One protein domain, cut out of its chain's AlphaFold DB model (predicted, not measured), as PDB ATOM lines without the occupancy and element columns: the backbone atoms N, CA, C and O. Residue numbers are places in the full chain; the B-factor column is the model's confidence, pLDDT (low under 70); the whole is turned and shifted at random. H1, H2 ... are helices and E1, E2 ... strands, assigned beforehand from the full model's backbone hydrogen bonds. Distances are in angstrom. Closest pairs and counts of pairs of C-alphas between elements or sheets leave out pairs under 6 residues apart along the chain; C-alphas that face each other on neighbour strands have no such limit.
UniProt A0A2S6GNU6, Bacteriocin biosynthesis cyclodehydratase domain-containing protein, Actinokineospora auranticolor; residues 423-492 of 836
ATOM      1  N   LEU A 423      21.070 -36.969  47.000       93.62
ATOM      2  CA  LEU A 423      22.154 -37.766  46.421       93.62
ATOM      3  C   LEU A 423      23.138 -38.280  47.486       93.62
ATOM      4  O   LEU A 423      23.503 -39.456  47.494       93.62
ATOM      5  N   LEU A 424      23.571 -37.419  48.411       91.38
ATOM      6  CA  LEU A 424      24.498 -37.799  49.482       91.38
ATOM      7  C   LEU A 424      23.866 -38.756  50.502       91.38
ATOM      8  O   LEU A 424      24.582 -39.553  51.106       91.38
ATOM      9  N   THR A 425      22.539 -38.726  50.651       90.12
ATOM     10  CA  THR A 425      21.794 -39.713  51.445       90.12
ATOM     11  C   THR A 425      21.797 -41.077  50.750       90.12
ATOM     12  O   THR A 425      22.128 -42.080  51.381       90.12
ATOM     13  N   ALA A 426      21.550 -41.134  49.437       91.06
ATOM     14  CA  ALA A 426      21.670 -42.374  48.659       91.06
ATOM     15  C   ALA A 426      23.111 -42.934  48.643       91.06
ATOM     16  O   ALA A 426      23.325 -44.148  48.674       91.06
ATOM     17  N   LEU A 427      24.115 -42.052  48.667       92.31
ATOM     18  CA  LEU A 427      25.538 -42.401  48.746       92.31
ATOM     19  C   LEU A 427      26.062 -42.592  50.187       92.31
ATOM     20  O   LEU A 427      27.279 -42.699  50.382       92.31
ATOM     21  N   ALA A 428      25.195 -42.695  51.201       86.00
ATOM     22  CA  ALA A 428      25.611 -42.910  52.587       86.00
ATOM     23  C   ALA A 428      26.507 -44.160  52.732       86.00
ATOM     24  O   ALA A 428      26.202 -45.253  52.237       86.00
ATOM     25  N   GLY A 429      27.651 -43.996  53.406       86.94
ATOM     26  CA  GLY A 429      28.692 -45.023  53.557       86.94
ATOM     27  C   GLY A 429      29.662 -45.150  52.382       86.94
ATOM     28  O   GLY A 429      30.784 -45.616  52.576       86.94
ATOM     29  N   TRP A 430      29.285 -44.697  51.184       92.81
ATOM     30  CA  TRP A 430      30.247 -44.418  50.116       92.81
ATOM     31  C   TRP A 430      30.931 -43.093  50.413       92.81
ATOM     32  O   TRP A 430      32.148 -43.058  50.579       92.81
ATOM     33  N   VAL A 431      30.131 -42.045  50.588       93.69
ATOM     34  CA  VAL A 431      30.568 -40.701  50.957       93.69
ATOM     35  C   VAL A 431      30.390 -40.533  52.470       93.69
ATOM     36  O   VAL A 431      29.288 -40.310  52.957       93.69
ATOM     37  N   ASP A 432      31.472 -40.727  53.227       90.88
ATOM     38  CA  ASP A 432      31.474 -40.658  54.697       90.88
ATOM     39  C   ASP A 432      32.895 -40.364  55.233       90.88
ATOM     40  O   ASP A 432      33.830 -41.100  54.903       90.88
ATOM     41  N   PRO A 433      33.090 -39.339  56.087       88.62
ATOM     42  CA  PRO A 433      34.422 -38.896  56.512       88.62
ATOM     43  C   PRO A 433      35.145 -39.853  57.474       88.62
ATOM     44  O   PRO A 433      36.352 -39.713  57.680       88.62
ATOM     45  N   LEU A 434      34.442 -40.812  58.085       88.69
ATOM     46  CA  LEU A 434      34.999 -41.761  59.049       88.69
ATOM     47  C   LEU A 434      35.217 -43.151  58.438       88.69
ATOM     48  O   LEU A 434      36.188 -43.816  58.791       88.69
ATOM     49  N   THR A 435      34.323 -43.623  57.571       91.25
ATOM     50  CA  THR A 435      34.297 -45.006  57.064       91.25
ATOM     51  C   THR A 435      34.144 -45.122  55.551       91.25
ATOM     52  O   THR A 435      34.134 -46.248  55.047       91.25
ATOM     53  N   GLY A 436      34.030 -44.004  54.838       92.19
ATOM     54  CA  GLY A 436      33.692 -43.967  53.421       92.19
ATOM     55  C   GLY A 436      34.753 -44.521  52.473       92.19
ATOM     56  O   GLY A 436      35.942 -44.628  52.785       92.19
ATOM     57  N   VAL A 437      34.293 -44.831  51.261       93.00
ATOM     58  CA  VAL A 437      35.140 -44.992  50.063       93.00
ATOM     59  C   VAL A 437      35.376 -43.636  49.374       93.00
ATOM     60  O   VAL A 437      36.132 -43.555  48.417       93.00
ATOM     61  N   ILE A 438      34.785 -42.565  49.907       95.12
ATOM     62  CA  ILE A 438      35.024 -41.156  49.600       95.12
ATOM     63  C   ILE A 438      35.022 -40.382  50.937       95.12
ATOM     64  O   ILE A 438      33.986 -39.864  51.360       95.12
ATOM     65  N   PRO A 439      36.146 -40.362  51.676       92.25
ATOM     66  CA  PRO A 439      36.271 -39.656  52.958       92.25
ATOM     67  C   PRO A 439      36.297 -38.123  52.880       92.25
ATOM     68  O   PRO A 439      36.226 -37.467  53.919       92.25
ATOM     69  N   TRP A 440      36.438 -37.533  51.691       91.62
ATOM     70  CA  TRP A 440      36.416 -36.081  51.508       91.62
ATOM     71  C   TRP A 440      35.908 -35.712  50.113       91.62
ATOM     72  O   TRP A 440      36.276 -36.356  49.127       91.62
ATOM     73  N   ILE A 441      35.089 -34.664  50.045       92.12
ATOM     74  CA  ILE A 441      34.597 -34.063  48.806       92.12
ATOM     75  C   ILE A 441      34.418 -32.549  48.997       92.12
ATOM     76  O   ILE A 441      33.966 -32.105  50.052       92.12
ATOM     77  N   THR A 442      34.766 -31.763  47.980       91.81
ATOM     78  CA  THR A 442      34.459 -30.321  47.885       91.81
ATOM     79  C   THR A 442      33.721 -30.046  46.578       91.81
ATOM     80  O   THR A 442      33.922 -30.777  45.603       91.81
ATOM     81  N   VAL A 443      32.882 -29.007  46.544       92.31
ATOM     82  CA  VAL A 443      32.187 -28.544  45.334       92.31
ATOM     83  C   VAL A 443      32.332 -27.031  45.212       92.31
ATOM     84  O   VAL A 443      32.154 -26.300  46.181       92.31
ATOM     85  N   HIS A 444      32.648 -26.537  44.021       90.50
ATOM     86  CA  HIS A 444      32.759 -25.107  43.743       90.50
ATOM     87  C   HIS A 444      32.382 -24.804  42.289       90.50
ATOM     88  O   HIS A 444      32.376 -25.687  41.434       90.50
ATOM     89  N   THR A 445      32.100 -23.539  41.997       91.19
ATOM     90  CA  THR A 445      31.912 -23.051  40.624       91.19
ATOM     91  C   THR A 445      33.090 -22.131  40.284       91.19
ATOM     92  O   THR A 445      33.243 -21.107  40.953       91.19
ATOM     93  N   PRO A 446      33.961 -22.475  39.312       86.62
ATOM     94  CA  PRO A 446      35.194 -21.721  39.053       86.62
ATOM     95  C   PRO A 446      35.003 -20.245  38.667       86.62
ATOM     96  O   PRO A 446      35.842 -19.411  39.009       86.62
ATOM     97  N   PHE A 447      33.934 -19.928  37.935       86.75
ATOM     98  CA  PHE A 447      33.544 -18.582  37.497       86.75
ATOM     99  C   PHE A 447      32.058 -18.580  37.093       86.75
ATOM    100  O   PHE A 447      31.484 -19.644  36.869       86.75
ATOM    101  N   ASP A 448      31.428 -17.408  36.986       83.94
ATOM    102  CA  ASP A 448      30.020 -17.297  36.574       83.94
ATOM    103  C   ASP A 448      29.815 -17.889  35.165       83.94
ATOM    104  O   ASP A 448      30.496 -17.486  34.221       83.94
ATOM    105  N   GLY A 449      28.903 -18.858  35.024       81.44
ATOM    106  CA  GLY A 449      28.686 -19.610  33.778       81.44
ATOM    107  C   GLY A 449      29.566 -20.859  33.603       81.44
ATOM    108  O   GLY A 449      29.397 -21.594  32.636       81.44
ATOM    109  N   ALA A 450      30.492 -21.146  34.526       86.56
ATOM    110  CA  ALA A 450      31.192 -22.432  34.547       86.56
ATOM    111  C   ALA A 450      30.258 -23.571  35.004       86.56
ATOM    112  O   ALA A 450      29.415 -23.340  35.875       86.56
ATOM    113  N   PRO A 451      30.464 -24.819  34.536       91.81
ATOM    114  CA  PRO A 451      29.872 -25.981  35.191       91.81
ATOM    115  C   PRO A 451      30.335 -26.064  36.654       91.81
ATOM    116  O   PRO A 451      31.449 -25.652  37.001       91.81
ATOM    117  N   HIS A 452      29.502 -26.643  37.516       93.75
ATOM    118  CA  HIS A 452      29.916 -27.004  38.867       93.75
ATOM    119  C   HIS A 452      31.046 -28.029  38.795       93.75
ATOM    120  O   HIS A 452      30.970 -28.987  38.027       93.75
ATOM    121  N   VAL A 453      32.083 -27.842  39.607       94.12
ATOM    122  CA  VAL A 453      33.235 -28.738  39.718       94.12
ATOM    123  C   VAL A 453      33.253 -29.338  41.114       94.12
ATOM    124  O   VAL A 453      33.191 -28.616  42.109       94.12
ATOM    125  N   ALA A 454      33.390 -30.657  41.193       94.94
ATOM    126  CA  ALA A 454      33.601 -31.358  42.450       94.94
ATOM    127  C   ALA A 454      34.930 -32.119  42.431       94.94
ATOM    128  O   ALA A 454      35.342 -32.650  41.398       94.94
ATOM    129  N   THR A 455      35.588 -32.208  43.583       94.12
ATOM    130  CA  THR A 455      36.800 -33.018  43.757       94.12
ATOM    131  C   THR A 455      36.583 -33.979  44.911       94.12
ATOM    132  O   THR A 455      36.319 -33.543  46.030       94.12
ATOM    133  N   ALA A 456      36.706 -35.277  44.646       94.81
ATOM    134  CA  ALA A 456      36.516 -36.352  45.611       94.81
ATOM    135  C   ALA A 456      37.847 -37.066  45.882       94.81
ATOM    136  O   ALA A 456      38.553 -37.467  44.955       94.81
ATOM    137  N   ALA A 457      38.194 -37.256  47.156       92.88
ATOM    138  CA  ALA A 457      39.354 -38.051  47.542       92.88
ATOM    139  C   ALA A 457      38.922 -39.492  47.856       92.88
ATOM    140  O   ALA A 457      38.158 -39.680  48.805       92.88
ATOM    141  N   PRO A 458      39.409 -40.514  47.127       93.31
ATOM    142  CA  PRO A 458      39.295 -41.902  47.565       93.31
ATOM    143  C   PRO A 458      40.176 -42.171  48.804       93.31
ATOM    144  O   PRO A 458      41.150 -41.455  49.054       93.31
ATOM    145  N   PRO A 459      39.879 -43.211  49.603       90.62
ATOM    146  CA  PRO A 459      40.654 -43.567  50.781       90.62
ATOM    147  C   PRO A 459      42.033 -44.105  50.390       90.62
ATOM    148  O   PRO A 459      42.205 -44.717  49.333       90.62
ATOM    149  N   HIS A 460      43.017 -43.961  51.278       90.94
ATOM    150  CA  HIS A 460      44.333 -44.551  51.037       90.94
ATOM    151  C   HIS A 460      44.261 -46.077  51.114       90.94
ATOM    152  O   HIS A 460      43.718 -46.644  52.063       90.94
ATOM    153  N   VAL A 461      44.866 -46.755  50.144       86.69
ATOM    154  CA  VAL A 461      45.002 -48.216  50.169       86.69
ATOM    155  C   VAL A 461      46.297 -48.595  50.874       86.69
ATOM    156  O   VAL A 461      47.325 -47.949  50.690       86.69
ATOM    157  N   PHE A 462      46.261 -49.638  51.697       83.88
ATOM    158  CA  PHE A 462      47.442 -50.115  52.415       83.88
ATOM    159  C   PHE A 462      48.148 -51.210  51.617       83.88
ATOM    160  O   PHE A 462      47.497 -52.113  51.087       83.88
ATOM    161  N   ASP A 463      49.477 -51.148  51.545       79.69
ATOM    162  CA  ASP A 463      50.278 -52.248  51.008       79.69
ATOM    163  C   ASP A 463      50.401 -53.420  52.009       79.69
ATOM    164  O   ASP A 463      49.860 -53.391  53.119       79.69
ATOM    165  N   ARG A 464      51.123 -54.483  51.625       73.56
ATOM    166  CA  ARG A 464      51.338 -55.658  52.494       73.56
ATOM    167  C   ARG A 464      52.130 -55.349  53.772       73.56
ATOM    168  O   ARG A 464      52.023 -56.122  54.718       73.56
ATOM    169  N   ALA A 465      52.901 -54.261  53.805       78.00
ATOM    170  CA  ALA A 465      53.635 -53.801  54.982       78.00
ATOM    171  C   ALA A 465      52.804 -52.831  55.850       78.00
ATOM    172  O   ALA A 465      53.273 -52.378  56.892       78.00
ATOM    173  N   GLY A 466      51.573 -52.506  55.440       79.62
ATOM    174  CA  GLY A 466      50.712 -51.551  56.130       79.62
ATOM    175  C   GLY A 466      51.070 -50.086  55.868       79.62
ATOM    176  O   GLY A 466      50.567 -49.217  56.581       79.62
ATOM    177  N   LYS A 467      51.897 -49.773  54.858       84.88
ATOM    178  CA  LYS A 467      52.141 -48.382  54.451       84.88
ATOM    179  C   LYS A 467      50.904 -47.863  53.699       84.88
ATOM    180  O   LYS A 467      50.458 -48.526  52.757       84.88
ATOM    181  N   PRO A 468      50.338 -46.699  54.068       86.62
ATOM    182  CA  PRO A 468      49.274 -46.075  53.291       86.62
ATOM    183  C   PRO A 468      49.831 -45.557  51.961       86.62
ATOM    184  O   PRO A 468      50.883 -44.917  51.917       86.62
ATOM    185  N   ARG A 469      49.091 -45.796  50.882       87.62
ATOM    186  CA  ARG A 469      49.350 -45.280  49.541       87.62
ATOM    187  C   ARG A 469      48.160 -44.431  49.106       87.62
ATOM    188  O   ARG A 469      47.026 -44.915  49.096       87.62
ATOM    189  N   ALA A 470      48.436 -43.183  48.740       89.25
ATOM    190  CA  ALA A 470      47.446 -42.305  48.138       89.25
ATOM    191  C   ALA A 470      46.942 -42.879  46.804       89.25
ATOM    192  O   ALA A 470      47.632 -43.642  46.115       89.25
ATOM    193  N   LEU A 471      45.719 -42.505  46.454       90.06
ATOM    194  CA  LEU A 471      45.107 -42.785  45.163       90.06
ATOM    195  C   LEU A 471      44.788 -41.454  44.467       90.06
ATOM    196  O   LEU A 471      44.548 -40.469  45.170       90.06
ATOM    197  N   PRO A 472      44.785 -41.405  43.121       88.94
ATOM    198  CA  PRO A 472      44.402 -40.201  42.391       88.94
ATOM    199  C   PRO A 472      43.004 -39.723  42.792       88.94
ATOM    200  O   PRO A 472      42.110 -40.539  43.019       88.94
ATOM    201  N   LEU A 473      42.825 -38.404  42.872       92.06
ATOM    202  CA  LEU A 473      41.525 -37.783  43.135       92.06
ATOM    203  C   LEU A 473      40.570 -38.014  41.955       92.06
ATOM    204  O   LEU A 473      41.015 -38.069  40.809       92.06
ATOM    205  N   GLY A 474      39.271 -38.089  42.238       93.19
ATOM    206  CA  GLY A 474      38.218 -38.001  41.227       93.19
ATOM    207  C   GLY A 474      37.761 -36.557  41.027       93.19
ATOM    208  O   GLY A 474      37.651 -35.799  41.996       93.19
ATOM    209  N   TRP A 475      37.483 -36.176  39.783       92.62
ATOM    210  CA  TRP A 475      37.125 -34.827  39.358       92.62
ATOM    211  C   TRP A 475      35.814 -34.841  38.574       92.62
ATOM    212  O   TRP A 475      35.749 -35.218  37.407       92.62
ATOM    213  N   GLY A 476      34.754 -34.375  39.216       92.88
ATOM    214  CA  GLY A 476      33.431 -34.287  38.619       92.88
ATOM    215  C   GLY A 476      33.150 -32.919  38.023       92.88
ATOM    216  O   GLY A 476      33.661 -31.900  38.494       92.88
ATOM    217  N   ARG A 477      32.286 -32.906  37.007       93.75
ATOM    218  CA  ARG A 477      31.684 -31.699  36.439       93.75
ATOM    219  C   ARG A 477      30.196 -31.936  36.184       93.75
ATOM    220  O   ARG A 477      29.827 -33.062  35.862       93.75
ATOM    221  N   GLY A 478      29.372 -30.902  36.310       91.50
ATOM    222  CA  GLY A 478      27.926 -30.992  36.096       91.50
ATOM    223  C   GLY A 478      27.274 -29.630  35.873       91.50
ATOM    224  O   GLY A 478      27.863 -28.597  36.197       91.50
ATOM    225  N   THR A 479      26.061 -29.631  35.322       90.19
ATOM    226  CA  THR A 479      25.218 -28.423  35.200       90.19
ATOM    227  C   THR A 479      24.649 -27.987  36.546       90.19
ATOM    228  O   THR A 479      24.386 -26.811  36.763       90.19
ATOM    229  N   ASP A 480      24.534 -28.937  37.471       92.19
ATOM    230  CA  ASP A 480      24.149 -28.763  38.865       92.19
ATOM    231  C   ASP A 480      25.202 -29.410  39.802       92.19
ATOM    232  O   ASP A 480      26.084 -30.160  39.351       92.19
ATOM    233  N   PRO A 481      25.159 -29.127  41.119       93.94
ATOM    234  CA  PRO A 481      26.132 -29.673  42.059       93.94
ATOM    235  C   PRO A 481      25.989 -31.186  42.297       93.94
ATOM    236  O   PRO A 481      26.983 -31.821  42.655       93.94
ATOM    237  N   ALA A 482      24.803 -31.779  42.113       95.38
ATOM    238  CA  ALA A 482      24.572 -33.206  42.337       95.38
ATOM    239  C   ALA A 482      25.233 -34.049  41.231       95.38
ATOM    240  O   ALA A 482      25.995 -34.969  41.535       95.38
ATOM    241  N   GLN A 483      25.081 -33.664  39.960       95.19
ATOM    242  CA  GLN A 483      25.838 -34.231  38.840       95.19
ATOM    243  C   GLN A 483      27.351 -34.148  39.066       95.19
ATOM    244  O   GLN A 483      28.062 -35.139  38.883       95.19
ATOM    245  N   ALA A 484      27.852 -32.984  39.502       95.50
ATOM    246  CA  ALA A 484      29.272 -32.806  39.783       95.50
ATOM    247  C   ALA A 484      29.746 -33.762  40.895       95.50
ATOM    248  O   ALA A 484      30.758 -34.442  40.725       95.50
ATOM    249  N   ILE A 485      28.994 -33.879  41.997       96.25
ATOM    250  CA  ILE A 485      29.269 -34.840  43.078       96.25
ATOM    251  C   ILE A 485      29.286 -36.275  42.548       96.25
ATOM    252  O   ILE A 485      30.257 -36.993  42.789       96.25
ATOM    253  N   LEU A 486      28.254 -36.694  41.810       96.69
ATOM    254  CA  LEU A 486      28.132 -38.059  41.299       96.69
ATOM    255  C   LEU A 486      29.285 -38.415  40.351       96.69
ATOM    256  O   LEU A 486      29.852 -39.502  40.457       96.69
ATOM    257  N   ALA A 487      29.683 -37.488  39.474       96.31
ATOM    258  CA  ALA A 487      30.824 -37.662  38.582       96.31
ATOM    259  C   ALA A 487      32.158 -37.766  39.351       96.31
ATOM    260  O   ALA A 487      32.954 -38.662  39.072       96.31
ATOM    261  N   ALA A 488      32.386 -36.913  40.359       96.94
ATOM    262  CA  ALA A 488      33.609 -36.942  41.169       96.94
ATOM    263  C   ALA A 488      33.718 -38.229  41.996       96.94
ATOM    264  O   ALA A 488      34.779 -38.852  42.049       96.94
ATOM    265  N   VAL A 489      32.610 -38.643  42.619       97.25
ATOM    266  CA  VAL A 489      32.498 -39.918  43.339       97.25
ATOM    267  C   VAL A 489      32.737 -41.084  42.384       97.25
ATOM    268  O   VAL A 489      33.495 -41.987  42.732       97.25
ATOM    269  N   GLY A 490      32.155 -41.047  41.182       97.31
ATOM    270  CA  GLY A 490      32.361 -42.041  40.132       97.31
ATOM    271  C   GLY A 490      33.839 -42.228  39.788       97.31
ATOM    272  O   GLY A 490      34.348 -43.338  39.932       97.31
ATOM    273  N   GLU A 491      34.557 -41.160  39.422       97.38
ATOM    274  CA  GLU A 491      35.990 -41.257  39.093       97.38
ATOM    275  C   GLU A 491      36.837 -41.671  40.316       97.38
ATOM    276  O   GLU A 491      37.749 -42.487  40.210       97.38
ATOM    277  N   ALA A 492      36.533 -41.198  41.524       97.00
ATOM    278  CA  ALA A 492      37.269 -41.639  42.712       97.00
ATOM    279  C   ALA A 492      37.033 -43.136  43.029       97.00
ATOM    280  O   ALA A 492      37.979 -43.853  43.378       97.00
TER     281      ALA A 492
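Overview. This is residues 423 to 492 of the 836 residues of the protein "Bacteriocin biosynthesis cyclodehydratase domain-containing protein" of Actinokineospora auranticolor (UniProt A0A2S6GNU6). What is the main picture? A narrow sheet of three strands, E1, E2 and E3, has the helix H2 along one face, and the loop of residues 458 to 473 draws the whole out into a rod. What is it made of? The printed part has 70 residues with H1, E1, E2, E3 and H2 in that order; the sheet, order E1, E2, E3, is antiparallel, and the class is mixed, with 32 residues, under half, in named elements. How compact is it? It is only just compact, close to loose, with a radius of gyration of the C-alphas of 13.3 A and spans of 47 by 23 by 15 A.

Along the chain. Where do the elements lie? H1 is residues 423 to 426, from C-alpha 423 at (22.154, -37.766, 46.421). E1 is residues 440 to 444, 13.9 A; E2 residues 452 to 457, 16.9 A; E3 residues 474 to 478, 13.5 A. Where does the printed part end? H2, residues 481 to 492, 16.4 A, ends at C-alpha 492, (37.269, -41.639, 42.712).

Arrangement. Where is H1? It is not on the sheet; it is close to H2 but not clearly touching, the closest C-alphas, of Leu 423 and Ala 482, being 6.6 A apart. How do the strands pair? They form a meander, each strand the antiparallel neighbour of the one before: N 444 and O 453 are 2.9 A apart, N 476 and O 454 2.8 A, within hydrogen-bond range. Where is H2? It makes two layers, a helix on one face of the sheet, over E2 and E3 at a height of 5.0 A; every O i to N i+4 pair in it is within hydrogen-bond range, while H1 is too short for one.

Size, cuts and confidence. How far does it reach? The two C-alphas farthest apart, of Gly 449 and Ala 465, are 47.3 A apart. Which links are long? H1 to E1 and E2 to E3 are long; the printed part has no cut. Is confidence low anywhere? No printed residue is under 70.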